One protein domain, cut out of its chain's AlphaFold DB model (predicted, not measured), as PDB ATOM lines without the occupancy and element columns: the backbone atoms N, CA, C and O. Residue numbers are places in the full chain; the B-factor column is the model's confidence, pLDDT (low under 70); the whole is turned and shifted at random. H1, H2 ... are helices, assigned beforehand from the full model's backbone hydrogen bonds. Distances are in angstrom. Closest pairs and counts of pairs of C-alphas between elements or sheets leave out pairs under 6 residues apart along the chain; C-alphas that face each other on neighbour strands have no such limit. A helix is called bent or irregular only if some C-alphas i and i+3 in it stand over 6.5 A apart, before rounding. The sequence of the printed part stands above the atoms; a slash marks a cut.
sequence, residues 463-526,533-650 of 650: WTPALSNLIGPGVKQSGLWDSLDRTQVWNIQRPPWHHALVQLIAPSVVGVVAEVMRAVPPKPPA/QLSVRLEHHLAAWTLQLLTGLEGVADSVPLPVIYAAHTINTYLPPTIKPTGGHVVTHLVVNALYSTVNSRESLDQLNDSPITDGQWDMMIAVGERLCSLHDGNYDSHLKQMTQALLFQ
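What this domain is: This is residues 463 to 526 and 533 to 650 of the 650 residues of an uncharacterized protein of Penaeus vannamei (UniProt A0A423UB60). Picture an elongated helical body built round H6 as its core, with the bent helix H3, H5, H8 and H9 packing on it. H1 packs on H5 at one end of the long axis, while the long H4 begins at the other end and runs past H8 to H3 and H9. The printed part has 182 residues with nine named helices, H1 to H9 in chain order, and no named strand: the class is all helix. It is compact, with a radius of gyration of the C-alphas of 16.4 A, and spans 53 by 33 by 30 A.

Where its parts are: Find C-alpha 466 at (17.502, -30.155, -49.347); from there H1 runs to residue 478, 19.3 A, irregular where C-alphas 470 and 473 are 7.1 A apart. H2 is residues 481 to 484. By its hydrogen bonds H3, residues 496 to 519, was assigned as one helix, but it is bent: C-alphas 504 and 507 are 7.0 A apart. Its arms, H3a, residues 496 to 504, and H3b, residues 507 to 519, stand at a steep tilt of 61 degrees; H3b is itself irregular, with C-alphas 508 and 511 6.9 A apart. H4, residues 533 to 554, starts at (8.065, -48.717, -0.663) and covers 32.1 A. Then come H5, residues 562 to 572, H6, 586 to 599, H7, 602 to 608, H8, 615 to 629, 21.6 A, and H9, 637 to 649, ending at (11.965, -47.789, -43.018).

How they stand to each other: Start at H6, which with H3 is the hub. It touches H8, opposite ways at a shallow tilt of 16 degrees, closest at C-alphas 596 and 625, 5.6 A. With residues 586 to 587 alone it touches H5, closest at C-alphas 587 and 568, 5.1 A. With residues 587 to 588 alone it touches H9, closest at C-alphas 588 and 644, 5.7 A. Farther out, H1 touches H5, C-alphas 468 and 567 being closest at 4.3 A. H4 touches H9 with residues 550 to 554 alone, closest at C-alphas 554 and 643, 5.0 A. H7 touches H3b, closest at C-alphas 608 and 514, 5.8 A. H2 is close to H6 but not clearly touching, closest at C-alphas 484 and 589, 6.9 A. Every O i to N i+4 pair is within hydrogen-bond range in H3a, H4, H5, H6, H7 and H9; the counts are 7 of 9 in H1 and H3b and 10 of 11 in H8, and H2 is too short for such a pair.

The domain as a whole: The C-alphas of Trp 463 and Gln 533 are the two farthest apart, 54.4 A. Residues 527 to 532 are not printed; C-alphas 526 and 533 are 11.1 A apart across the cut. The links H2 to H3 and H5 to H6 are long. Low confidence, pLDDT under 70, includes residues 523 to 526 and 533 to 537.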
ATOM      1  N   TRP A 463      12.096 -31.490 -52.033       83.38
ATOM      2  CA  TRP A 463      13.340 -32.227 -52.275       83.38
ATOM      3  C   TRP A 463      13.926 -32.717 -50.954       83.38
ATOM      4  O   TRP A 463      14.523 -31.945 -50.206       83.38
ATOM      5  N   THR A 464      13.793 -34.017 -50.679       84.75
ATOM      6  CA  THR A 464      14.207 -34.649 -49.411       84.75
ATOM      7  C   THR A 464      15.654 -34.329 -48.988       84.75
ATOM      8  O   THR A 464      15.871 -33.957 -47.834       84.75
ATOM      9  N   PRO A 465      16.659 -34.357 -49.887       88.12
ATOM     10  CA  PRO A 465      18.037 -33.995 -49.548       88.12
ATOM     11  C   PRO A 465      18.291 -32.497 -49.311       88.12
ATOM     12  O   PRO A 465      19.427 -32.137 -48.997       88.12
ATOM     13  N   ALA A 466      17.305 -31.605 -49.473       86.88
ATOM     14  CA  ALA A 466      17.502 -30.155 -49.347       86.88
ATOM     15  C   ALA A 466      18.082 -29.765 -47.986       86.88
ATOM     16  O   ALA A 466      19.072 -29.036 -47.914       86.88
ATOM     17  N   LEU A 467      17.495 -30.304 -46.915       86.94
ATOM     18  CA  LEU A 467      17.893 -30.004 -45.545       86.94
ATOM     19  C   LEU A 467      19.310 -30.518 -45.242       86.94
ATOM     20  O   LEU A 467      20.118 -29.796 -44.662       86.94
ATOM     21  N   SER A 468      19.639 -31.723 -45.716       86.88
ATOM     22  CA  SER A 468      20.980 -32.313 -45.594       86.88
ATOM     23  C   SER A 468      22.044 -31.489 -46.325       86.88
ATOM     24  O   SER A 468      23.094 -31.182 -45.764       86.88
ATOM     25  N   ASN A 469      21.756 -31.040 -47.550       84.00
ATOM     26  CA  ASN A 469      22.674 -30.201 -48.327       84.00
ATOM     27  C   ASN A 469      22.871 -28.800 -47.745       84.00
ATOM     28  O   ASN A 469      23.879 -28.151 -48.032       84.00
ATOM     29  N   LEU A 470      21.895 -28.322 -46.977       82.50
ATOM     30  CA  LEU A 470      21.972 -27.041 -46.302       82.50
ATOM     31  C   LEU A 470      22.802 -27.131 -45.017       82.50
ATOM     32  O   LEU A 470      23.704 -26.328 -44.811       82.50
ATOM     33  N   ILE A 471      22.496 -28.117 -44.175       79.62
ATOM     34  CA  ILE A 471      23.078 -28.266 -42.837       79.62
ATOM     35  C   ILE A 471      24.454 -28.951 -42.884       79.62
ATOM     36  O   ILE A 471      25.330 -28.643 -42.079       79.62
ATOM     37  N   GLY A 472      24.679 -29.850 -43.846       78.50
ATOM     38  CA  GLY A 472      25.868 -30.701 -43.941       78.50
ATOM     39  C   GLY A 472      27.220 -29.978 -43.836       78.50
ATOM     40  O   GLY A 472      28.063 -30.442 -43.066       78.50
ATOM     41  N   PRO A 473      27.458 -28.858 -44.552       75.38
ATOM     42  CA  PRO A 473      28.700 -28.093 -44.419       75.38
ATOM     43  C   PRO A 473      28.934 -27.575 -42.993       75.38
ATOM     44  O   PRO A 473      30.023 -27.764 -42.453       75.38
ATOM     45  N   GLY A 474      27.900 -27.008 -42.359       69.56
ATOM     46  CA  GLY A 474      27.974 -26.482 -40.993       69.56
ATOM     47  C   GLY A 474      28.208 -27.573 -39.947       69.56
ATOM     48  O   GLY A 474      28.997 -27.389 -39.025       69.56
ATOM     49  N   VAL A 475      27.613 -28.757 -40.123       77.88
ATOM     50  CA  VAL A 475      27.852 -29.904 -39.226       77.88
ATOM     51  C   VAL A 475      29.314 -30.344 -39.291       77.88
ATOM     52  O   VAL A 475      29.957 -30.450 -38.249       77.88
ATOM     53  N   LYS A 476      29.858 -30.533 -40.503       74.50
ATOM     54  CA  LYS A 476      31.257 -30.955 -40.703       74.50
ATOM     55  C   LYS A 476      32.263 -29.967 -40.114       74.50
ATOM     56  O   LYS A 476      33.294 -30.396 -39.611       74.50
ATOM     57  N   GLN A 477      31.970 -28.670 -40.192       69.62
ATOM     58  CA  GLN A 477      32.859 -27.608 -39.719       69.62
ATOM     59  C   GLN A 477      32.726 -27.340 -38.215       69.62
ATOM     60  O   GLN A 477      33.719 -27.002 -37.581       69.62
ATOM     61  N   SER A 478      31.530 -27.505 -37.632       69.44
ATOM     62  CA  SER A 478      31.270 -27.096 -36.244       69.44
ATOM     63  C   SER A 478      32.059 -27.880 -35.193       69.44
ATOM     64  O   SER A 478      32.336 -27.336 -34.132       69.44
ATOM     65  N   GLY A 479      32.386 -29.154 -35.435       66.12
ATOM     66  CA  GLY A 479      33.106 -30.000 -34.469       66.12
ATOM     67  C   GLY A 479      32.358 -30.299 -33.155       66.12
ATOM     68  O   GLY A 479      32.833 -31.110 -32.366       66.12
ATOM     69  N   LEU A 480      31.181 -29.705 -32.925       76.31
ATOM     70  CA  LEU A 480      30.379 -29.810 -31.699       76.31
ATOM     71  C   LEU A 480      29.504 -31.077 -31.683       76.31
ATOM     72  O   LEU A 480      28.275 -31.026 -31.551       76.31
ATOM     73  N   TRP A 481      30.149 -32.230 -31.849       84.44
ATOM     74  CA  TRP A 481      29.485 -33.534 -31.923       84.44
ATOM     75  C   TRP A 481      28.988 -34.048 -30.571       84.44
ATOM     76  O   TRP A 481      28.079 -34.873 -30.549       84.44
ATOM     77  N   ASP A 482      29.514 -33.522 -29.461       85.12
ATOM     78  CA  ASP A 482      29.175 -33.947 -28.094       85.12
ATOM     79  C   ASP A 482      27.675 -33.865 -27.808       85.12
ATOM     80  O   ASP A 482      27.128 -34.689 -27.083       85.12
ATOM     81  N   SER A 483      26.978 -32.913 -28.436       86.00
ATOM     82  CA  SER A 483      25.524 -32.782 -28.298       86.00
ATOM     83  C   SER A 483      24.736 -33.993 -28.810       86.00
ATOM     84  O   SER A 483      23.571 -34.113 -28.454       86.00
ATOM     85  N   LEU A 484      25.337 -34.857 -29.636       89.00
ATOM     86  CA  LEU A 484      24.729 -36.085 -30.155       89.00
ATOM     87  C   LEU A 484      25.088 -37.336 -29.341       89.00
ATOM     88  O   LEU A 484      24.652 -38.433 -29.695       89.00
ATOM     89  N   ASP A 485      25.897 -37.212 -28.288       89.44
ATOM     90  CA  ASP A 485      26.222 -38.351 -27.440       89.44
ATOM     91  C   ASP A 485      25.049 -38.697 -26.514       89.44
ATOM     92  O   ASP A 485      24.370 -37.824 -25.969       89.44
ATOM     93  N   ARG A 486      24.818 -39.991 -26.285       87.00
ATOM     94  CA  ARG A 486      23.770 -40.500 -25.386       87.00
ATOM     95  C   ARG A 486      23.858 -39.962 -23.954       87.00
ATOM     96  O   ARG A 486      22.855 -39.990 -23.253       87.00
ATOM     97  N   THR A 487      25.021 -39.474 -23.517       85.81
ATOM     98  CA  THR A 487      25.203 -38.836 -22.201       85.81
ATOM     99  C   THR A 487      24.715 -37.379 -22.147       85.81
ATOM    100  O   THR A 487      24.584 -36.816 -21.061       85.81
ATOM    101  N   GLN A 488      24.411 -36.770 -23.299       84.44
ATOM    102  CA  GLN A 488      24.108 -35.342 -23.456       84.44
ATOM    103  C   GLN A 488      22.660 -35.067 -23.901       84.44
ATOM    104  O   GLN A 488      22.366 -33.995 -24.425       84.44
ATOM    105  N   VAL A 489      21.723 -35.991 -23.654       82.50
ATOM    106  CA  VAL A 489      20.285 -35.806 -23.971       82.50
ATOM    107  C   VAL A 489      19.710 -34.528 -23.333       82.50
ATOM    108  O   VAL A 489      18.929 -33.794 -23.947       82.50
ATOM    109  N   TRP A 490      20.160 -34.216 -22.114       77.75
ATOM    110  CA  TRP A 490      19.767 -33.031 -21.349       77.75
ATOM    111  C   TRP A 490      20.376 -31.722 -21.860       77.75
ATOM    112  O   TRP A 490      20.023 -30.656 -21.353       77.75
ATOM    113  N   ASN A 491      21.287 -31.759 -22.835       73.19
ATOM    114  CA  ASN A 491      21.982 -30.565 -23.287       73.19
ATOM    115  C   ASN A 491      21.008 -29.609 -23.996       73.19
ATOM    116  O   ASN A 491      20.548 -29.859 -25.113       73.19
ATOM    117  N   ILE A 492      20.699 -28.493 -23.331       65.31
ATOM    118  CA  ILE A 492      19.849 -27.411 -23.849       65.31
ATOM    119  C   ILE A 492      20.664 -26.480 -24.768       65.31
ATOM    120  O   ILE A 492      20.119 -25.898 -25.708       65.31
ATOM    121  N   GLN A 493      21.983 -26.388 -24.563       68.31
ATOM    122  CA  GLN A 493      22.915 -25.605 -25.381       68.31
ATOM    123  C   GLN A 493      23.401 -26.420 -26.584       68.31
ATOM    124  O   GLN A 493      24.562 -26.804 -26.714       68.31
ATOM    125  N   ARG A 494      22.464 -26.700 -27.489       79.00
ATOM    126  CA  ARG A 494      22.733 -27.432 -28.730       79.00
ATOM    127  C   ARG A 494      23.329 -26.496 -29.784       79.00
ATOM    128  O   ARG A 494      22.975 -25.314 -29.800       79.00
ATOM    129  N   PRO A 495      24.151 -26.993 -30.723       81.31
ATOM    130  CA  PRO A 495      24.496 -26.235 -31.921       81.31
ATOM    131  C   PRO A 495      23.232 -25.781 -32.678       81.31
ATOM    132  O   PRO A 495      22.230 -26.508 -32.662       81.31
ATOM    133  N   PRO A 496      23.248 -24.630 -33.381       80.56
ATOM    134  CA  PRO A 496      22.068 -24.105 -34.074       80.56
ATOM    135  C   PRO A 496      21.402 -25.102 -35.032       80.56
ATOM    136  O   PRO A 496      20.175 -25.210 -35.058       80.56
ATOM    137  N   TRP A 497      22.197 -25.886 -35.767       83.38
ATOM    138  CA  TRP A 497      21.691 -26.920 -36.670       83.38
ATOM    139  C   TRP A 497      20.980 -28.061 -35.931       83.38
ATOM    140  O   TRP A 497      19.929 -28.517 -36.374       83.38
ATOM    141  N   HIS A 498      21.511 -28.497 -34.785       86.38
ATOM    142  CA  HIS A 498      20.924 -29.573 -33.988       86.38
ATOM    143  C   HIS A 498      19.604 -29.082 -33.385       86.38
ATOM    144  O   HIS A 498      18.570 -29.735 -33.526       86.38
ATOM    145  N   HIS A 499      19.605 -27.883 -32.799       85.25
ATOM    146  CA  HIS A 499      18.386 -27.280 -32.267       85.25
ATOM    147  C   HIS A 499      17.290 -27.150 -33.335       85.25
ATOM    148  O   HIS A 499      16.141 -27.494 -33.071       85.25
ATOM    149  N   ALA A 500      17.641 -26.715 -34.550       86.31
ATOM    150  CA  ALA A 500      16.693 -26.611 -35.654       86.31
ATOM    151  C   ALA A 500      16.042 -27.962 -35.997       86.31
ATOM    152  O   ALA A 500      14.824 -28.021 -36.122       86.31
ATOM    153  N   LEU A 501      16.815 -29.050 -36.093       89.38
ATOM    154  CA  LEU A 501      16.269 -30.386 -36.376       89.38
ATOM    155  C   LEU A 501      15.309 -30.870 -35.282       89.38
ATOM    156  O   LEU A 501      14.247 -31.398 -35.595       89.38
ATOM    157  N   VAL A 502      15.636 -30.632 -34.011       89.44
ATOM    158  CA  VAL A 502      14.753 -30.974 -32.881       89.44
ATOM    159  C   VAL A 502      13.437 -30.195 -32.964       89.44
ATOM    160  O   VAL A 502      12.372 -30.786 -32.805       89.44
ATOM    161  N   GLN A 503      13.482 -28.892 -33.260       86.69
ATOM    162  CA  GLN A 503      12.274 -28.065 -33.405       86.69
ATOM    163  C   GLN A 503      11.356 -28.542 -34.540       86.69
ATOM    164  O   GLN A 503      10.142 -28.384 -34.457       86.69
ATOM    165  N   LEU A 504      11.918 -29.139 -35.596       89.06
ATOM    166  CA  LEU A 504      11.138 -29.717 -36.694       89.06
ATOM    167  C   LEU A 504      10.441 -31.030 -36.303       89.06
ATOM    168  O   LEU A 504       9.404 -31.345 -36.881       89.06
ATOM    169  N   ILE A 505      10.985 -31.766 -35.328       91.06
ATOM    170  CA  ILE A 505      10.418 -33.019 -34.799       91.06
ATOM    171  C   ILE A 505       9.421 -32.750 -33.664       91.06
ATOM    172  O   ILE A 505       8.502 -33.536 -33.454       91.06
ATOM    173  N   ALA A 506       9.565 -31.638 -32.935       88.38
ATOM    174  CA  ALA A 506       8.743 -31.324 -31.767       88.38
ATOM    175  C   ALA A 506       7.217 -31.486 -31.993       88.38
ATOM    176  O   ALA A 506       6.571 -32.110 -31.151       88.38
ATOM    177  N   PRO A 507       6.612 -31.039 -33.115       88.38
ATOM    178  CA  PRO A 507       5.180 -31.246 -33.357       88.38
ATOM    179  C   PRO A 507       4.760 -32.723 -33.424       88.38
ATOM    180  O   PRO A 507       3.647 -33.054 -33.022       88.38
ATOM    181  N   SER A 508       5.645 -33.607 -33.893       89.38
ATOM    182  CA  SER A 508       5.404 -35.050 -34.021       89.38
ATOM    183  C   SER A 508       5.339 -35.750 -32.659       89.38
ATOM    184  O   SER A 508       4.609 -36.722 -32.494       89.38
ATOM    185  N   VAL A 509       6.063 -35.243 -31.651       89.75
ATOM    186  CA  VAL A 509       6.122 -35.868 -30.314       89.75
ATOM    187  C   VAL A 509       5.058 -35.342 -29.348       89.75
ATOM    188  O   VAL A 509       4.744 -35.995 -28.354       89.75
ATOM    189  N   VAL A 510       4.470 -34.179 -29.642       88.44
ATOM    190  CA  VAL A 510       3.494 -33.499 -28.776       88.44
ATOM    191  C   VAL A 510       2.299 -34.391 -28.421       88.44
ATOM    192  O   VAL A 510       1.902 -34.443 -27.258       88.44
ATOM    193  N   GLY A 511       1.743 -35.122 -29.393       86.38
ATOM    194  CA  GLY A 511       0.597 -36.007 -29.154       86.38
ATOM    195  C   GLY A 511       0.912 -37.144 -28.177       86.38
ATOM    196  O   GLY A 511       0.086 -37.471 -27.326       86.38
ATOM    197  N   VAL A 512       2.130 -37.687 -28.248       90.06
ATOM    198  CA  VAL A 512       2.609 -38.759 -27.362       90.06
ATOM    199  C   VAL A 512       2.794 -38.242 -25.935       90.06
ATOM    200  O   VAL A 512       2.359 -38.884 -24.981       90.06
ATOM    201  N   VAL A 513       3.374 -37.045 -25.780       90.31
ATOM    202  CA  VAL A 513       3.521 -36.398 -24.465       90.31
ATOM    203  C   VAL A 513       2.155 -36.092 -23.852       90.31
ATOM    204  O   VAL A 513       1.951 -36.354 -22.670       90.31
ATOM    205  N   ALA A 514       1.199 -35.598 -24.645       88.06
ATOM    206  CA  ALA A 514      -0.154 -35.311 -24.173       88.06
ATOM    207  C   ALA A 514      -0.871 -36.567 -23.643       88.06
ATOM    208  O   ALA A 514      -1.581 -36.489 -22.642       88.06
ATOM    209  N   GLU A 515      -0.669 -37.729 -24.267       88.50
ATOM    210  CA  GLU A 515      -1.260 -38.987 -23.798       88.50
ATOM    211  C   GLU A 515      -0.679 -39.436 -22.452       88.50
ATOM    212  O   GLU A 515      -1.422 -39.812 -21.545       88.50
ATOM    213  N   VAL A 516       0.639 -39.319 -22.274       89.38
ATOM    214  CA  VAL A 516       1.275 -39.616 -20.982       89.38
ATOM    215  C   VAL A 516       0.839 -38.617 -19.916       89.38
ATOM    216  O   VAL A 516       0.507 -39.027 -18.808       89.38
ATOM    217  N   MET A 517       0.718 -37.331 -20.253       87.12
ATOM    218  CA  MET A 517       0.198 -36.310 -19.336       87.12
ATOM    219  C   MET A 517      -1.197 -36.641 -18.798       87.12
ATOM    220  O   MET A 517      -1.455 -36.418 -17.615       87.12
ATOM    221  N   ARG A 518      -2.086 -37.210 -19.626       85.88
ATOM    222  CA  ARG A 518      -3.417 -37.666 -19.181       85.88
ATOM    223  C   ARG A 518      -3.340 -38.842 -18.207       85.88
ATOM    224  O   ARG A 518      -4.215 -38.980 -17.356       85.88
ATOM    225  N   ALA A 519      -2.306 -39.675 -18.319       85.88
ATOM    226  CA  ALA A 519      -2.070 -40.817 -17.440       85.88
ATOM    227  C   ALA A 519      -1.374 -40.441 -16.114       85.88
ATOM    228  O   ALA A 519      -1.396 -41.239 -15.171       85.88
ATOM    229  N   VAL A 520      -0.766 -39.251 -16.013       85.00
ATOM    230  CA  VAL A 520      -0.094 -38.784 -14.789       85.00
ATOM    231  C   VAL A 520      -1.116 -38.195 -13.805       85.00
ATOM    232  O   VAL A 520      -1.824 -37.234 -14.133       85.00
ATOM    233  N   PRO A 521      -1.194 -38.713 -12.564       82.00
ATOM    234  CA  PRO A 521      -2.177 -38.257 -11.592       82.00
ATOM    235  C   PRO A 521      -1.897 -36.817 -11.114       82.00
ATOM    236  O   PRO A 521      -0.741 -36.440 -10.924       82.00
ATOM    237  N   PRO A 522      -2.942 -36.019 -10.811       74.19
ATOM    238  CA  PRO A 522      -2.821 -34.622 -10.359       74.19
ATOM    239  C   PRO A 522      -2.194 -34.454  -8.968       74.19
ATOM    240  O   PRO A 522      -1.906 -33.341  -8.534       74.19
ATOM    241  N   LYS A 523      -2.019 -35.544  -8.219       68.56
ATOM    242  CA  LYS A 523      -1.308 -35.553  -6.941       68.56
ATOM    243  C   LYS A 523      -0.317 -36.710  -6.946       68.56
ATOM    244  O   LYS A 523      -0.677 -37.781  -7.442       68.56
ATOM    245  N   PRO A 524       0.889 -36.528  -6.378       64.31
ATOM    246  CA  PRO A 524       1.821 -37.630  -6.198       64.31
ATOM    247  C   PRO A 524       1.146 -38.772  -5.431       64.31
ATOM    248  O   PRO A 524       0.292 -38.507  -4.571       64.31
ATOM    249  N   PRO A 525       1.491 -40.034  -5.738       64.31
ATOM    250  CA  PRO A 525       0.927 -41.180  -5.041       64.31
ATOM    251  C   PRO A 525       1.088 -41.006  -3.523       64.31
ATOM    252  O   PRO A 525       2.123 -40.540  -3.043       64.31
ATOM    253  N   ALA A 526       0.031 -41.330  -2.769       58.56
ATOM    254  CA  ALA A 526      -0.015 -41.137  -1.319       58.56
ATOM    255  C   ALA A 526       1.215 -41.755  -0.635       58.56
ATOM    256  O   ALA A 526       1.620 -42.860  -0.997       58.56
ATOM    257  N   GLN A 533       9.111 -48.348   0.304       55.09
ATOM    258  CA  GLN A 533       8.065 -48.717  -0.663       55.09
ATOM    259  C   GLN A 533       7.675 -47.548  -1.579       55.09
ATOM    260  O   GLN A 533       7.072 -47.753  -2.635       55.09
ATOM    261  N   LEU A 534       8.017 -46.323  -1.167       52.53
ATOM    262  CA  LEU A 534       7.722 -45.088  -1.885       52.53
ATOM    263  C   LEU A 534       8.581 -44.972  -3.146       52.53
ATOM    264  O   LEU A 534       8.042 -44.660  -4.205       52.53
ATOM    265  N   SER A 535       9.875 -45.309  -3.058       61.75
ATOM    266  CA  SER A 535      10.764 -45.287  -4.227       61.75
ATOM    267  C   SER A 535      10.415 -46.393  -5.223       61.75
ATOM    268  O   SER A 535      10.341 -46.117  -6.410       61.75
ATOM    269  N   VAL A 536      10.083 -47.604  -4.758       65.44
ATOM    270  CA  VAL A 536       9.774 -48.744  -5.645       65.44
ATOM    271  C   VAL A 536       8.485 -48.527  -6.446       65.44
ATOM    272  O   VAL A 536       8.442 -48.808  -7.643       65.44
ATOM    273  N   ARG A 537       7.417 -48.008  -5.819       67.94
ATOM    274  CA  ARG A 537       6.163 -47.710  -6.539       67.94
ATOM    275  C   ARG A 537       6.331 -46.561  -7.523       67.94
ATOM    276  O   ARG A 537       5.820 -46.642  -8.636       67.94
ATOM    277  N   LEU A 538       7.038 -45.507  -7.118       74.06
ATOM    278  CA  LEU A 538       7.317 -44.378  -7.996       74.06
ATOM    279  C   LEU A 538       8.182 -44.814  -9.185       74.06
ATOM    280  O   LEU A 538       7.847 -44.482 -10.314       74.06
ATOM    281  N   GLU A 539       9.211 -45.633  -8.961       78.19
ATOM    282  CA  GLU A 539      10.031 -46.201 -10.037       78.19
ATOM    283  C   GLU A 539       9.215 -47.049 -11.013       78.19
ATOM    284  O   GLU A 539       9.412 -46.936 -12.222       78.19
ATOM    285  N   HIS A 540       8.269 -47.856 -10.525       82.31
ATOM    286  CA  HIS A 540       7.396 -48.638 -11.399       82.31
ATOM    287  C   HIS A 540       6.531 -47.742 -12.302       82.31
ATOM    288  O   HIS A 540       6.438 -47.985 -13.504       82.31
ATOM    289  N   HIS A 541       5.942 -46.675 -11.748       84.31
ATOM    290  CA  HIS A 541       5.160 -45.710 -12.527       84.31
ATOM    291  C   HIS A 541       6.023 -44.918 -13.517       84.31
ATOM    292  O   HIS A 541       5.650 -44.800 -14.682       84.31
ATOM    293  N   LEU A 542       7.200 -44.446 -13.097       84.25
ATOM    294  CA  LEU A 542       8.146 -43.747 -13.971       84.25
ATOM    295  C   LEU A 542       8.607 -44.641 -15.126       84.25
ATOM    296  O   LEU A 542       8.659 -44.190 -16.271       84.25
ATOM    297  N   ALA A 543       8.895 -45.917 -14.854       85.44
ATOM    298  CA  ALA A 543       9.261 -46.880 -15.883       85.44
ATOM    299  C   ALA A 543       8.113 -47.121 -16.872       85.44
ATOM    300  O   ALA A 543       8.369 -47.168 -18.075       85.44
ATOM    301  N   ALA A 544       6.872 -47.219 -16.384       87.62
ATOM    302  CA  ALA A 544       5.683 -47.396 -17.215       87.62
ATOM    303  C   ALA A 544       5.400 -46.175 -18.107       87.62
ATOM    304  O   ALA A 544       5.192 -46.341 -19.305       87.62
ATOM    305  N   TRP A 545       5.453 -44.950 -17.571       91.00
ATOM    306  CA  TRP A 545       5.260 -43.727 -18.362       91.00
ATOM    307  C   TRP A 545       6.383 -43.508 -19.376       91.00
ATOM    308  O   TRP A 545       6.118 -43.140 -20.517       91.00
ATOM    309  N   THR A 546       7.632 -43.796 -18.996       89.44
ATOM    310  CA  THR A 546       8.772 -43.749 -19.929       89.44
ATOM    311  C   THR A 546       8.584 -44.760 -21.059       89.44
ATOM    312  O   THR A 546       8.786 -44.424 -22.222       89.44
ATOM    313  N   LEU A 547       8.145 -45.981 -20.741       88.69
ATOM    314  CA  LEU A 547       7.844 -46.998 -21.744       88.69
ATOM    315  C   LEU A 547       6.707 -46.551 -22.671       88.69
ATOM    316  O   LEU A 547       6.837 -46.666 -23.882       88.69
ATOM    317  N   GLN A 548       5.639 -45.970 -22.118       89.69
ATOM    318  CA  GLN A 548       4.519 -45.434 -22.890       89.69
ATOM    319  C   GLN A 548       4.955 -44.316 -23.851       89.69
ATOM    320  O   GLN A 548       4.489 -44.297 -24.988       89.69
ATOM    321  N   LEU A 549       5.874 -43.427 -23.441       89.94
ATOM    322  CA  LEU A 549       6.470 -42.436 -24.348       89.94
ATOM    323  C   LEU A 549       7.206 -43.117 -25.508       89.94
ATOM    324  O   LEU A 549       6.993 -42.757 -26.662       89.94
ATOM    325  N   LEU A 550       8.057 -44.105 -25.217       88.69
ATOM    326  CA  LEU A 550       8.855 -44.787 -26.241       88.69
ATOM    327  C   LEU A 550       7.985 -45.605 -27.207       88.69
ATOM    328  O   LEU A 550       8.136 -45.460 -28.416       88.69
ATOM    329  N   THR A 551       7.029 -46.392 -26.705       86.88
ATOM    330  CA  THR A 551       6.086 -47.147 -27.549       86.88
ATOM    331  C   THR A 551       5.189 -46.215 -28.360       86.88
ATOM    332  O   THR A 551       4.913 -46.474 -29.528       86.88
ATOM    333  N   GLY A 552       4.752 -45.094 -27.777       85.19
ATOM    334  CA  GLY A 552       3.957 -44.098 -28.493       85.19
ATOM    335  C   GLY A 552       4.704 -43.492 -29.684       85.19
ATOM    336  O   GLY A 552       4.091 -43.240 -30.717       85.19
ATOM    337  N   LEU A 553       6.027 -43.319 -29.572       83.19
ATOM    338  CA  LEU A 553       6.867 -42.833 -30.668       83.19
ATOM    339  C   LEU A 553       7.009 -43.817 -31.828       83.19
ATOM    340  O   LEU A 553       7.062 -43.374 -32.974       83.19
ATOM    341  N   GLU A 554       7.028 -45.125 -31.558       81.75
ATOM    342  CA  GLU A 554       7.009 -46.150 -32.611       81.75
ATOM    343  C   GLU A 554       5.773 -45.970 -33.513       81.75
ATOM    344  O   GLU A 554       5.880 -46.029 -34.736       81.75
ATOM    345  N   GLY A 555       4.618 -45.656 -32.915       78.56
ATOM    346  CA  GLY A 555       3.354 -45.440 -33.626       78.56
ATOM    347  C   GLY A 555       3.226 -44.097 -34.354       78.56
ATOM    348  O   GLY A 555       2.321 -43.943 -35.171       78.56
ATOM    349  N   VAL A 556       4.108 -43.128 -34.087       81.81
ATOM    350  CA  VAL A 556       4.110 -41.817 -34.767       81.81
ATOM    351  C   VAL A 556       5.346 -41.604 -35.639       81.81
ATOM    352  O   VAL A 556       5.598 -40.476 -36.066       81.81
ATOM    353  N   ALA A 557       6.100 -42.664 -35.947       83.94
ATOM    354  CA  ALA A 557       7.265 -42.588 -36.826       83.94
ATOM    355  C   ALA A 557       6.916 -41.909 -38.162       83.94
ATOM    356  O   ALA A 557       7.643 -41.010 -38.582       83.94
ATOM    357  N   ASP A 558       5.767 -42.243 -38.761       85.19
ATOM    358  CA  ASP A 558       5.277 -41.681 -40.036       85.19
ATOM    359  C   ASP A 558       4.977 -40.172 -39.980       85.19
ATOM    360  O   ASP A 558       4.800 -39.513 -41.005       85.19
ATOM    361  N   SER A 559       4.892 -39.600 -38.776       86.56
ATOM    362  CA  SER A 559       4.676 -38.164 -38.580       86.56
ATOM    363  C   SER A 559       5.977 -37.358 -38.547       86.56
ATOM    364  O   SER A 559       5.930 -36.124 -38.523       86.56
ATOM    365  N   VAL A 560       7.140 -38.020 -38.519       89.75
ATOM    366  CA  VAL A 560       8.442 -37.349 -38.569       89.75
ATOM    367  C   VAL A 560       8.737 -36.951 -40.021       89.75
ATOM    368  O   VAL A 560       8.692 -37.797 -40.909       89.75
ATOM    369  N   PRO A 561       9.074 -35.681 -40.310       90.25
ATOM    370  CA  PRO A 561       9.310 -35.258 -41.687       90.25
ATOM    371  C   PRO A 561      10.473 -36.012 -42.355       90.25
ATOM    372  O   PRO A 561      11.609 -35.964 -41.876       90.25
ATOM    373  N   LEU A 562      10.230 -36.611 -43.526       90.81
ATOM    374  CA  LEU A 562      11.242 -37.346 -44.302       90.81
ATOM    375  C   LEU A 562      12.549 -36.554 -44.564       90.81
ATOM    376  O   LEU A 562      13.630 -37.135 -44.433       90.81
ATOM    377  N   PRO A 563      12.530 -35.230 -44.856       91.12
ATOM    378  CA  PRO A 563      13.766 -34.448 -44.978       91.12
ATOM    379  C   PRO A 563      14.626 -34.434 -43.705       91.12
ATOM    380  O   PRO A 563      15.852 -34.346 -43.793       91.12
ATOM    381  N   VAL A 564      14.005 -34.532 -42.523       91.44
ATOM    382  CA  VAL A 564      14.702 -34.605 -41.229       91.44
ATOM    383  C   VAL A 564      15.338 -35.978 -41.039       91.44
ATOM    384  O   VAL A 564      16.502 -36.044 -40.645       91.44
ATOM    385  N   ILE A 565      14.629 -37.059 -41.384       92.56
ATOM    386  CA  ILE A 565      15.159 -38.434 -41.344       92.56
ATOM    387  C   ILE A 565      16.384 -38.547 -42.259       92.56
ATOM    388  O   ILE A 565      17.452 -38.986 -41.827       92.56
ATOM    389  N   TYR A 566      16.275 -38.053 -43.495       92.56
ATOM    390  CA  TYR A 566      17.379 -38.055 -44.455       92.56
ATOM    391  C   TYR A 566      18.580 -37.223 -43.975       92.56
ATOM    392  O   TYR A 566      19.734 -37.648 -44.097       92.56
ATOM    393  N   ALA A 567      18.335 -36.038 -43.403       91.44
ATOM    394  CA  ALA A 567      19.391 -35.214 -42.816       91.44
ATOM    395  C   ALA A 567      20.079 -35.925 -41.640       91.44
ATOM    396  O   ALA A 567      21.307 -35.969 -41.599       91.44
ATOM    397  N   ALA A 568      19.315 -36.542 -40.737       92.62
ATOM    398  CA  ALA A 568      19.846 -37.309 -39.616       92.62
ATOM    399  C   ALA A 568      20.691 -38.501 -40.086       92.62
ATOM    400  O   ALA A 568      21.785 -38.713 -39.567       92.62
ATOM    401  N   HIS A 569      20.230 -39.235 -41.103       92.44
ATOM    402  CA  HIS A 569      20.994 -40.324 -41.706       92.44
ATOM    403  C   HIS A 569      22.308 -39.825 -42.316       92.44
ATOM    404  O   HIS A 569      23.370 -40.388 -42.060       92.44
ATOM    405  N   THR A 570      22.267 -38.705 -43.043       91.31
ATOM    406  CA  THR A 570      23.476 -38.093 -43.609       91.31
ATOM    407  C   THR A 570      24.462 -37.685 -42.508       91.31
ATOM    408  O   THR A 570      25.649 -37.977 -42.612       91.31
ATOM    409  N   ILE A 571      23.987 -37.065 -41.423       90.50
ATOM    410  CA  ILE A 571      24.817 -36.690 -40.265       90.50
ATOM    411  C   ILE A 571      25.430 -37.929 -39.604       90.50
ATOM    412  O   ILE A 571      26.608 -37.908 -39.252       90.50
ATOM    413  N   ASN A 572      24.674 -39.025 -39.503       91.25
ATOM    414  CA  ASN A 572      25.145 -40.283 -38.929       91.25
ATOM    415  C   ASN A 572      26.366 -40.850 -39.678       91.25
ATOM    416  O   ASN A 572      27.232 -41.451 -39.052       91.25
ATOM    417  N   THR A 573      26.486 -40.611 -40.993       89.94
ATOM    418  CA  THR A 573      27.660 -41.040 -41.783       89.94
ATOM    419  C   THR A 573      28.946 -40.268 -41.465       89.94
ATOM    420  O   THR A 573      30.032 -40.728 -41.810       89.94
ATOM    421  N   TYR A 574      28.842 -39.109 -40.809       86.94
ATOM    422  CA  TYR A 574      29.977 -38.246 -40.466       86.94
ATOM    423  C   TYR A 574      30.364 -38.306 -38.984       86.94
ATOM    424  O   TYR A 574      31.278 -37.589 -38.574       86.94
ATOM    425  N   LEU A 575      29.671 -39.115 -38.180       88.75
ATOM    426  CA  LEU A 575      29.896 -39.176 -36.740       88.75
ATOM    427  C   LEU A 575      31.319 -39.654 -36.402       88.75
ATOM    428  O   LEU A 575      31.748 -40.698 -36.902       88.75
ATOM    429  N   PRO A 576      32.033 -38.954 -35.503       89.00
ATOM    430  CA  PRO A 576      33.251 -39.485 -34.912       89.00
ATOM    431  C   PRO A 576      32.965 -40.797 -34.163       89.00
ATOM    432  O   PRO A 576      31.936 -40.901 -33.491       89.00
ATOM    433  N   PRO A 577      33.884 -41.780 -34.183       86.44
ATOM    434  CA  PRO A 577      33.683 -43.078 -33.528       86.44
ATOM    435  C   PRO A 577      33.546 -42.987 -31.997       86.44
ATOM    436  O   PRO A 577      33.120 -43.945 -31.353       86.44
ATOM    437  N   THR A 578      33.922 -41.851 -31.404       88.94
ATOM    438  CA  THR A 578      33.794 -41.570 -29.971       88.94
ATOM    439  C   THR A 578      32.363 -41.251 -29.545       88.94
ATOM    440  O   THR A 578      32.036 -41.461 -28.380       88.94
ATOM    441  N   ILE A 579      31.516 -40.776 -30.460       90.00
ATOM    442  CA  ILE A 579      30.159 -40.316 -30.160       90.00
ATOM    443  C   ILE A 579      29.172 -41.454 -30.379       90.00
ATOM    444  O   ILE A 579      29.123 -42.050 -31.457       90.00
ATOM    445  N   LYS A 580      28.362 -41.755 -29.360       91.06
ATOM    446  CA  LYS A 580      27.372 -42.839 -29.412       91.06
ATOM    447  C   LYS A 580      25.960 -42.277 -29.247       91.06
ATOM    448  O   LYS A 580      25.547 -42.050 -28.110       91.06
ATOM    449  N   PRO A 581      25.195 -42.098 -30.338       91.50
ATOM    450  CA  PRO A 581      23.818 -41.623 -30.257       91.50
ATOM    451  C   PRO A 581      22.893 -42.577 -29.496       91.50
ATOM    452  O   PRO A 581      23.067 -43.799 -29.507       91.50
ATOM    453  N   THR A 582      21.853 -42.016 -28.880       89.38
ATOM    454  CA  THR A 582      20.779 -42.785 -28.229       89.38
ATOM    455  C   THR A 582      20.071 -43.673 -29.253       89.38
ATOM    456  O   THR A 582      19.661 -43.196 -30.306       89.38
ATOM    457  N   GLY A 583      19.946 -44.973 -28.961       85.88
ATOM    458  CA  GLY A 583      19.381 -45.961 -29.890       85.88
ATOM    459  C   GLY A 583      20.280 -46.331 -31.074       85.88
ATOM    460  O   GLY A 583      19.836 -47.028 -31.979       85.88
ATOM    461  N   GLY A 584      21.543 -45.888 -31.079       88.94
ATOM    462  CA  GLY A 584      22.534 -46.261 -32.092       88.94
ATOM    463  C   GLY A 584      22.452 -45.480 -33.405       88.94
ATOM    464  O   GLY A 584      23.229 -45.764 -34.313       88.94
ATOM    465  N   HIS A 585      21.555 -44.494 -33.520       93.31
ATOM    466  CA  HIS A 585      21.437 -43.642 -34.704       93.31
ATOM    467  C   HIS A 585      21.032 -42.206 -34.337       93.31
ATOM    468  O   HIS A 585      20.280 -41.982 -33.388       93.31
ATOM    469  N   VAL A 586      21.489 -41.220 -35.119       93.12
ATOM    470  CA  VAL A 586      21.196 -39.787 -34.889       93.12
ATOM    471  C   VAL A 586      19.695 -39.488 -34.866       93.12
ATOM    472  O   VAL A 586      19.250 -38.704 -34.038       93.12
ATOM    473  N   VAL A 587      18.902 -40.110 -35.745       93.38
ATOM    474  CA  VAL A 587      17.450 -39.839 -35.847       93.38
ATOM    475  C   VAL A 587      16.725 -40.091 -34.523       93.38
ATOM    476  O   VAL A 587      15.972 -39.247 -34.048       93.38
ATOM    477  N   THR A 588      17.041 -41.207 -33.877       92.25
ATOM    478  CA  THR A 588      16.464 -41.646 -32.607       92.25
ATOM    479  C   THR A 588      16.890 -40.715 -31.479       92.25
ATOM    480  O   THR A 588      16.068 -40.310 -30.659       92.25
ATOM    481  N   HIS A 589      18.153 -40.288 -31.487       92.69
ATOM    482  CA  HIS A 589      18.657 -39.289 -30.553       92.69
ATOM    483  C   HIS A 589      17.943 -37.933 -30.701       92.69
ATOM    484  O   HIS A 589      17.547 -37.345 -29.698       92.69
ATOM    485  N   LEU A 590      17.698 -37.457 -31.929       92.50
ATOM    486  CA  LEU A 590      16.960 -36.210 -32.172       92.50
ATOM    487  C   LEU A 590      15.512 -36.276 -31.660       92.50
ATOM    488  O   LEU A 590      15.020 -35.303 -31.089       92.50
ATOM    489  N   VAL A 591      14.842 -37.419 -31.834       92.31
ATOM    490  CA  VAL A 591      13.468 -37.640 -31.351       92.31
ATOM    491  C   VAL A 591      13.421 -37.646 -29.820       92.31
ATOM    492  O   VAL A 591      12.581 -36.966 -29.231       92.31
ATOM    493  N   VAL A 592      14.357 -38.337 -29.159       91.81
ATOM    494  CA  VAL A 592      14.478 -38.324 -27.689       91.81
ATOM    495  C   VAL A 592      14.789 -36.914 -27.177       91.81
ATOM    496  O   VAL A 592      14.209 -36.468 -26.189       91.81
ATOM    497  N   ASN A 593      15.633 -36.165 -27.885       91.25
ATOM    498  CA  ASN A 593      15.929 -34.772 -27.565       91.25
ATOM    499  C   ASN A 593      14.711 -33.853 -27.710       91.25
ATOM    500  O   ASN A 593      14.603 -32.890 -26.946       91.25
ATOM    501  N   ALA A 594      13.818 -34.125 -28.666       90.62
ATOM    502  CA  ALA A 594      12.554 -33.407 -28.824       90.62
ATOM    503  C   ALA A 594      11.587 -33.738 -27.682       90.62
ATOM    504  O   ALA A 594      11.061 -32.815 -27.064       90.62
ATOM    505  N   LEU A 595      11.443 -35.022 -27.327       90.56
ATOM    506  CA  LEU A 595      10.678 -35.447 -26.150       90.56
ATOM    507  C   LEU A 595      11.159 -34.746 -24.881       90.56
ATOM    508  O   LEU A 595      10.358 -34.142 -24.173       90.56
ATOM    509  N   TYR A 596      12.465 -34.796 -24.611       90.75
ATOM    510  CA  TYR A 596      13.055 -34.180 -23.427       90.75
ATOM    511  C   TYR A 596      12.759 -32.676 -23.367       90.75
ATOM    512  O   TYR A 596      12.400 -32.161 -22.308       90.75
ATOM    513  N   SER A 597      12.869 -31.970 -24.500       87.62
ATOM    514  CA  SER A 597      12.565 -30.538 -24.585       87.62
ATOM    515  C   SER A 597      11.083 -30.225 -24.340       87.62
ATOM    516  O   SER A 597      10.788 -29.223 -23.694       87.62
ATOM    517  N   THR A 598      10.154 -31.064 -24.813       87.00
ATOM    518  CA  THR A 598       8.711 -30.883 -24.573       87.00
ATOM    519  C   THR A 598       8.328 -31.205 -23.127       87.00
ATOM    520  O   THR A 598       7.573 -30.452 -22.519       87.00
ATOM    521  N   VAL A 599       8.871 -32.287 -22.560       88.56
ATOM    522  CA  VAL A 599       8.600 -32.732 -21.182       88.56
ATOM    523  C   VAL A 599       9.115 -31.728 -20.149       88.56
ATOM    524  O   VAL A 599       8.422 -31.435 -19.183       88.56
ATOM    525  N   ASN A 600      10.295 -31.144 -20.371       86.56
ATOM    526  CA  ASN A 600      10.896 -30.172 -19.452       86.56
ATOM    527  C   ASN A 600      10.465 -28.718 -19.706       86.56
ATOM    528  O   ASN A 600      11.103 -27.786 -19.214       86.56
ATOM    529  N   SER A 601       9.382 -28.493 -20.454       85.31
ATOM    530  CA  SER A 601       8.824 -27.162 -20.699       85.31
ATOM    531  C   SER A 601       7.435 -27.051 -20.077       85.31
ATOM    532  O   SER A 601       6.452 -27.542 -20.633       85.31
ATOM    533  N   ARG A 602       7.337 -26.364 -18.930       81.44
ATOM    534  CA  ARG A 602       6.054 -26.146 -18.238       81.44
ATOM    535  C   ARG A 602       5.032 -25.455 -19.139       81.44
ATOM    536  O   ARG A 602       3.890 -25.888 -19.195       81.44
ATOM    537  N   GLU A 603       5.465 -24.455 -19.910       78.81
ATOM    538  CA  GLU A 603       4.610 -23.778 -20.893       78.81
ATOM    539  C   GLU A 603       4.086 -24.736 -21.964       78.81
ATOM    540  O   GLU A 603       2.925 -24.644 -22.356       78.81
ATOM    541  N   SER A 604       4.927 -25.660 -22.440       79.44
ATOM    542  CA  SER A 604       4.495 -26.663 -23.411       79.44
ATOM    543  C   SER A 604       3.474 -27.605 -22.789       79.44
ATOM    544  O   SER A 604       2.446 -27.838 -23.402       79.44
ATOM    545  N   LEU A 605       3.703 -28.097 -21.572       82.56
ATOM    546  CA  LEU A 605       2.762 -28.992 -20.895       82.56
ATOM    547  C   LEU A 605       1.422 -28.315 -20.565       82.56
ATOM    548  O   LEU A 605       0.376 -28.934 -20.751       82.56
ATOM    549  N   ASP A 606       1.438 -27.049 -20.144       80.31
ATOM    550  CA  ASP A 606       0.224 -26.261 -19.897       80.31
ATOM    551  C   ASP A 606      -0.617 -26.078 -21.172       80.31
ATOM    552  O   ASP A 606      -1.841 -26.065 -21.102       80.31
ATOM    553  N   GLN A 607       0.014 -25.978 -22.348       79.00
ATOM    554  CA  GLN A 607      -0.697 -25.899 -23.634       79.00
ATOM    555  C   GLN A 607      -1.342 -27.224 -24.063       79.00
ATOM    556  O   GLN A 607      -2.224 -27.216 -24.921       79.00
ATOM    557  N   LEU A 608      -0.898 -28.356 -23.510       79.00
ATOM    558  CA  LEU A 608      -1.391 -29.692 -23.867       79.00
ATOM    559  C   LEU A 608      -2.545 -30.172 -22.994       79.00
ATOM    560  O   LEU A 608      -3.137 -31.209 -23.297       79.00
ATOM    561  N   ASN A 609      -2.854 -29.446 -21.924       71.69
ATOM    562  CA  ASN A 609      -3.883 -29.816 -20.971       71.69
ATOM    563  C   ASN A 609      -5.019 -28.783 -20.971       71.69
ATOM    564  O   ASN A 609      -4.786 -27.582 -21.069       71.69
ATOM    565  N   ASP A 610      -6.261 -29.243 -20.807       71.62
ATOM    566  CA  ASP A 610      -7.438 -28.359 -20.747       71.62
ATOM    567  C   ASP A 610      -7.444 -27.482 -19.479       71.62
ATOM    568  O   ASP A 610      -8.162 -26.484 -19.384       71.62
ATOM    569  N   SER A 611      -6.635 -27.861 -18.486       74.81
ATOM    570  CA  SER A 611      -6.424 -27.138 -17.233       74.81
ATOM    571  C   SER A 611      -4.926 -26.982 -16.939       74.81
ATOM    572  O   SER A 611      -4.148 -27.849 -17.339       74.81
ATOM    573  N   PRO A 612      -4.504 -25.915 -16.232       79.56
ATOM    574  CA  PRO A 612      -3.102 -25.730 -15.859       79.56
ATOM    575  C   PRO A 612      -2.566 -26.945 -15.099       79.56
ATOM    576  O   PRO A 612      -3.261 -27.482 -14.230       79.56
ATOM    577  N   ILE A 613      -1.339 -27.369 -15.403       82.62
ATOM    578  CA  ILE A 613      -0.751 -28.532 -14.742       82.62
ATOM    579  C   ILE A 613      -0.509 -28.235 -13.260       82.62
ATOM    580  O   ILE A 613      -0.090 -27.142 -12.865       82.62
ATOM    581  N   THR A 614      -0.763 -29.237 -12.423       86.12
ATOM    582  CA  THR A 614      -0.443 -29.156 -10.994       86.12
ATOM    583  C   THR A 614       1.066 -29.274 -10.770       86.12
ATOM    584  O   THR A 614       1.762 -29.925 -11.550       86.12
ATOM    585  N   ASP A 615       1.582 -28.711  -9.674       83.69
ATOM    586  CA  ASP A 615       3.011 -28.841  -9.335       83.69
ATOM    587  C   ASP A 615       3.426 -30.312  -9.150       83.69
ATOM    588  O   ASP A 615       4.506 -30.707  -9.564       83.69
ATOM    589  N   GLY A 616       2.525 -31.162  -8.644       82.38
ATOM    590  CA  GLY A 616       2.781 -32.599  -8.530       82.38
ATOM    591  C   GLY A 616       2.926 -33.308  -9.881       82.38
ATOM    592  O   GLY A 616       3.777 -34.183 -10.019       82.38
ATOM    593  N   GLN A 617       2.120 -32.939 -10.883       84.38
ATOM    594  CA  GLN A 617       2.285 -33.450 -12.251       84.38
ATOM    595  C   GLN A 617       3.579 -32.942 -12.877       84.38
ATOM    596  O   GLN A 617       4.276 -33.709 -13.533       84.38
ATOM    597  N   TRP A 618       3.913 -31.671 -12.650       87.31
ATOM    598  CA  TRP A 618       5.159 -31.078 -13.118       87.31
ATOM    599  C   TRP A 618       6.388 -31.819 -12.571       87.31
ATOM    600  O   TRP A 618       7.232 -32.248 -13.355       87.31
ATOM    601  N   ASP A 619       6.437 -32.072 -11.261       84.88
ATOM    602  CA  ASP A 619       7.529 -32.812 -10.618       84.88
ATOM    603  C   ASP A 619       7.663 -34.242 -11.173       84.88
ATOM    604  O   ASP A 619       8.768 -34.723 -11.429       84.88
ATOM    605  N   MET A 620       6.538 -34.929 -11.408       87.50
ATOM    606  CA  MET A 620       6.541 -36.276 -11.995       87.50
ATOM    607  C   MET A 620       7.036 -36.280 -13.444       87.50
ATOM    608  O   MET A 620       7.773 -37.183 -13.832       87.50
ATOM    609  N   MET A 621       6.684 -35.268 -14.237       88.19
ATOM    610  CA  MET A 621       7.167 -35.142 -15.611       88.19
ATOM    611  C   MET A 621       8.649 -34.788 -15.684       88.19
ATOM    612  O   MET A 621       9.345 -35.343 -16.530       88.19
ATOM    613  N   ILE A 622       9.160 -33.954 -14.772       87.06
ATOM    614  CA  ILE A 622      10.608 -33.736 -14.638       87.06
ATOM    615  C   ILE A 622      11.313 -35.069 -14.369       87.06
ATOM    616  O   ILE A 622      12.279 -35.387 -15.057       87.06
ATOM    617  N   ALA A 623      10.803 -35.890 -13.445       87.19
ATOM    618  CA  ALA A 623      11.394 -37.196 -13.144       87.19
ATOM    619  C   ALA A 623      11.361 -38.160 -14.350       87.19
ATOM    620  O   ALA A 623      12.304 -38.923 -14.569       87.19
ATOM    621  N   VAL A 624      10.312 -38.106 -15.183       87.88
ATOM    622  CA  VAL A 624      10.291 -38.805 -16.483       87.88
ATOM    623  C   VAL A 624      11.375 -38.246 -17.414       87.88
ATOM    624  O   VAL A 624      12.095 -39.016 -18.047       87.88
ATOM    625  N   GLY A 625      11.544 -36.923 -17.466       87.25
ATOM    626  CA  GLY A 625      12.606 -36.249 -18.215       87.25
ATOM    627  C   GLY A 625      14.015 -36.675 -17.787       87.25
ATOM    628  O   GLY A 625      14.844 -36.978 -18.642       87.25
ATOM    629  N   GLU A 626      14.279 -36.777 -16.484       87.12
ATOM    630  CA  GLU A 626      15.545 -37.290 -15.941       87.12
ATOM    631  C   GLU A 626      15.797 -38.742 -16.375       87.12
ATOM    632  O   GLU A 626      16.917 -39.102 -16.740       87.12
ATOM    633  N   ARG A 627      14.746 -39.572 -16.429       87.25
ATOM    634  CA  ARG A 627      14.848 -40.962 -16.897       87.25
ATOM    635  C   ARG A 627      15.185 -41.066 -18.386       87.25
ATOM    636  O   ARG A 627      15.896 -41.994 -18.779       87.25
ATOM    637  N   LEU A 628      14.742 -40.109 -19.209       87.62
ATOM    638  CA  LEU A 628      15.126 -40.034 -20.626       87.62
ATOM    639  C   LEU A 628      16.644 -39.827 -20.812       87.62
ATOM    640  O   LEU A 628      17.194 -40.229 -21.839       87.62
ATOM    641  N   CYS A 629      17.345 -39.270 -19.821       85.25
ATOM    642  CA  CYS A 629      18.803 -39.110 -19.854       85.25
ATOM    643  C   CYS A 629      19.562 -40.420 -19.584       85.25
ATOM    644  O   CYS A 629      20.700 -40.572 -20.027       85.25
ATOM    645  N   SER A 630      18.940 -41.387 -18.902       83.94
ATOM    646  CA  SER A 630      19.553 -42.666 -18.515       83.94
ATOM    647  C   SER A 630      18.996 -43.864 -19.295       83.94
ATOM    648  O   SER A 630      19.033 -44.996 -18.811       83.94
ATOM    649  N   LEU A 631      18.454 -43.654 -20.502       83.94
ATOM    650  CA  LEU A 631      17.844 -44.730 -21.306       83.94
ATOM    651  C   LEU A 631      18.819 -45.860 -21.672       83.94
ATOM    652  O   LEU A 631      18.384 -46.970 -21.966       83.94
ATOM    653  N   HIS A 632      20.124 -45.583 -21.653       72.12
ATOM    654  CA  HIS A 632      21.176 -46.540 -21.990       72.12
ATOM    655  C   HIS A 632      21.529 -47.513 -20.854       72.12
ATOM    656  O   HIS A 632      22.139 -48.542 -21.134       72.12
ATOM    657  N   ASP A 633      21.127 -47.216 -19.615       68.25
ATOM    658  CA  ASP A 633      21.400 -48.039 -18.427       68.25
ATOM    659  C   ASP A 633      20.214 -48.952 -18.050       68.25
ATOM    660  O   ASP A 633      20.247 -49.643 -17.032       68.25
ATOM    661  N   GLY A 634      19.140 -48.953 -18.850       66.94
ATOM    662  CA  GLY A 634      17.901 -49.690 -18.582       66.94
ATOM    663  C   GLY A 634      17.470 -50.640 -19.702       66.94
ATOM    664  O   GLY A 634      18.062 -50.694 -20.777       66.94
ATOM    665  N   ASN A 635      16.361 -51.353 -19.476       75.38
ATOM    666  CA  ASN A 635      15.770 -52.322 -20.415       75.38
ATOM    667  C   ASN A 635      15.047 -51.672 -21.625       75.38
ATOM    668  O   ASN A 635      14.078 -52.230 -22.133       75.38
ATOM    669  N   TYR A 636      15.480 -50.495 -22.090       84.88
ATOM    670  CA  TYR A 636      14.811 -49.737 -23.163       84.88
ATOM    671  C   TYR A 636      15.466 -49.901 -24.545       84.88
ATOM    672  O   TYR A 636      14.929 -49.420 -25.542       84.88
ATOM    673  N   ASP A 637      16.611 -50.586 -24.631       83.44
ATOM    674  CA  ASP A 637      17.391 -50.731 -25.869       83.44
ATOM    675  C   ASP A 637      16.596 -51.390 -27.013       83.44
ATOM    676  O   ASP A 637      16.721 -50.980 -28.168       83.44
ATOM    677  N   SER A 638      15.719 -52.355 -26.708       85.44
ATOM    678  CA  SER A 638      14.842 -52.984 -27.706       85.44
ATOM    679  C   SER A 638      13.876 -51.982 -28.342       85.44
ATOM    680  O   SER A 638      13.768 -51.945 -29.565       85.44
ATOM    681  N   HIS A 639      13.240 -51.132 -27.532       86.88
ATOM    682  CA  HIS A 639      12.311 -50.097 -27.993       86.88
ATOM    683  C   HIS A 639      13.026 -49.011 -28.795       86.88
ATOM    684  O   HIS A 639      12.571 -48.600 -29.858       86.88
ATOM    685  N   LEU A 640      14.215 -48.593 -28.348       88.44
ATOM    686  CA  LEU A 640      15.025 -47.631 -29.093       88.44
ATOM    687  C   LEU A 640      15.452 -48.174 -30.464       88.44
ATOM    688  O   LEU A 640      15.435 -47.436 -31.452       88.44
ATOM    689  N   LYS A 641      15.803 -49.463 -30.556       87.94
ATOM    690  CA  LYS A 641      16.125 -50.123 -31.831       87.94
ATOM    691  C   LYS A 641      14.903 -50.261 -32.734       87.94
ATOM    692  O   LYS A 641      15.020 -49.974 -33.922       87.94
ATOM    693  N   GLN A 642      13.749 -50.642 -32.188       88.31
ATOM    694  CA  GLN A 642      12.487 -50.722 -32.934       88.31
ATOM    695  C   GLN A 642      12.081 -49.357 -33.496       88.31
ATOM    696  O   GLN A 642      11.827 -49.242 -34.691       88.31
ATOM    697  N   MET A 643      12.146 -48.300 -32.682       89.56
ATOM    698  CA  MET A 643      11.919 -46.925 -33.130       89.56
ATOM    699  C   MET A 643      12.899 -46.511 -34.233       89.56
ATOM    700  O   MET A 643      12.496 -45.927 -35.237       89.56
ATOM    701  N   THR A 644      14.184 -46.847 -34.085       91.44
ATOM    702  CA  THR A 644      15.195 -46.566 -35.117       91.44
ATOM    703  C   THR A 644      14.847 -47.253 -36.437       91.44
ATOM    704  O   THR A 644      14.930 -46.632 -37.492       91.44
ATOM    705  N   GLN A 645      14.436 -48.521 -36.386       90.81
ATOM    706  CA  GLN A 645      14.025 -49.278 -37.568       90.81
ATOM    707  C   GLN A 645      12.771 -48.683 -38.216       90.81
ATOM    708  O   GLN A 645      12.761 -48.505 -39.428       90.81
ATOM    709  N   ALA A 646      11.759 -48.319 -37.426       89.69
ATOM    710  CA  ALA A 646      10.529 -47.703 -37.923       89.69
ATOM    711  C   ALA A 646      10.789 -46.352 -38.614       89.69
ATOM    712  O   ALA A 646      10.235 -46.078 -39.675       89.69
ATOM    713  N   LEU A 647      11.675 -45.522 -38.053       90.62
ATOM    714  CA  LEU A 647      12.052 -44.232 -38.639       90.62
ATOM    715  C   LEU A 647      12.883 -44.378 -39.919       90.62
ATOM    716  O   LEU A 647      12.767 -43.547 -40.807       90.62
ATOM    717  N   LEU A 648      13.738 -45.399 -40.015       90.38
ATOM    718  CA  LEU A 648      14.585 -45.626 -41.194       90.38
ATOM    719  C   LEU A 648      13.904 -46.445 -42.301       90.38
ATOM    720  O   LEU A 648      14.476 -46.578 -43.380       90.38
ATOM    721  N   PHE A 649      12.739 -47.036 -42.029       88.00
ATOM    722  CA  PHE A 649      11.965 -47.789 -43.018       88.00
ATOM    723  C   PHE A 649      11.238 -46.881 -44.025       88.00
ATOM    724  O   PHE A 649      10.977 -47.313 -45.147       88.00
ATOM    725  N   GLN A 650      10.919 -45.650 -43.616       79.38
ATOM    726  CA  GLN A 650      10.360 -44.590 -44.463       79.38
ATOM    727  C   GLN A 650      11.384 -44.084 -45.480       79.38
ATOM    728  O   GLN A 650      10.969 -43.810 -46.631       79.38
TER     729      GLN A 650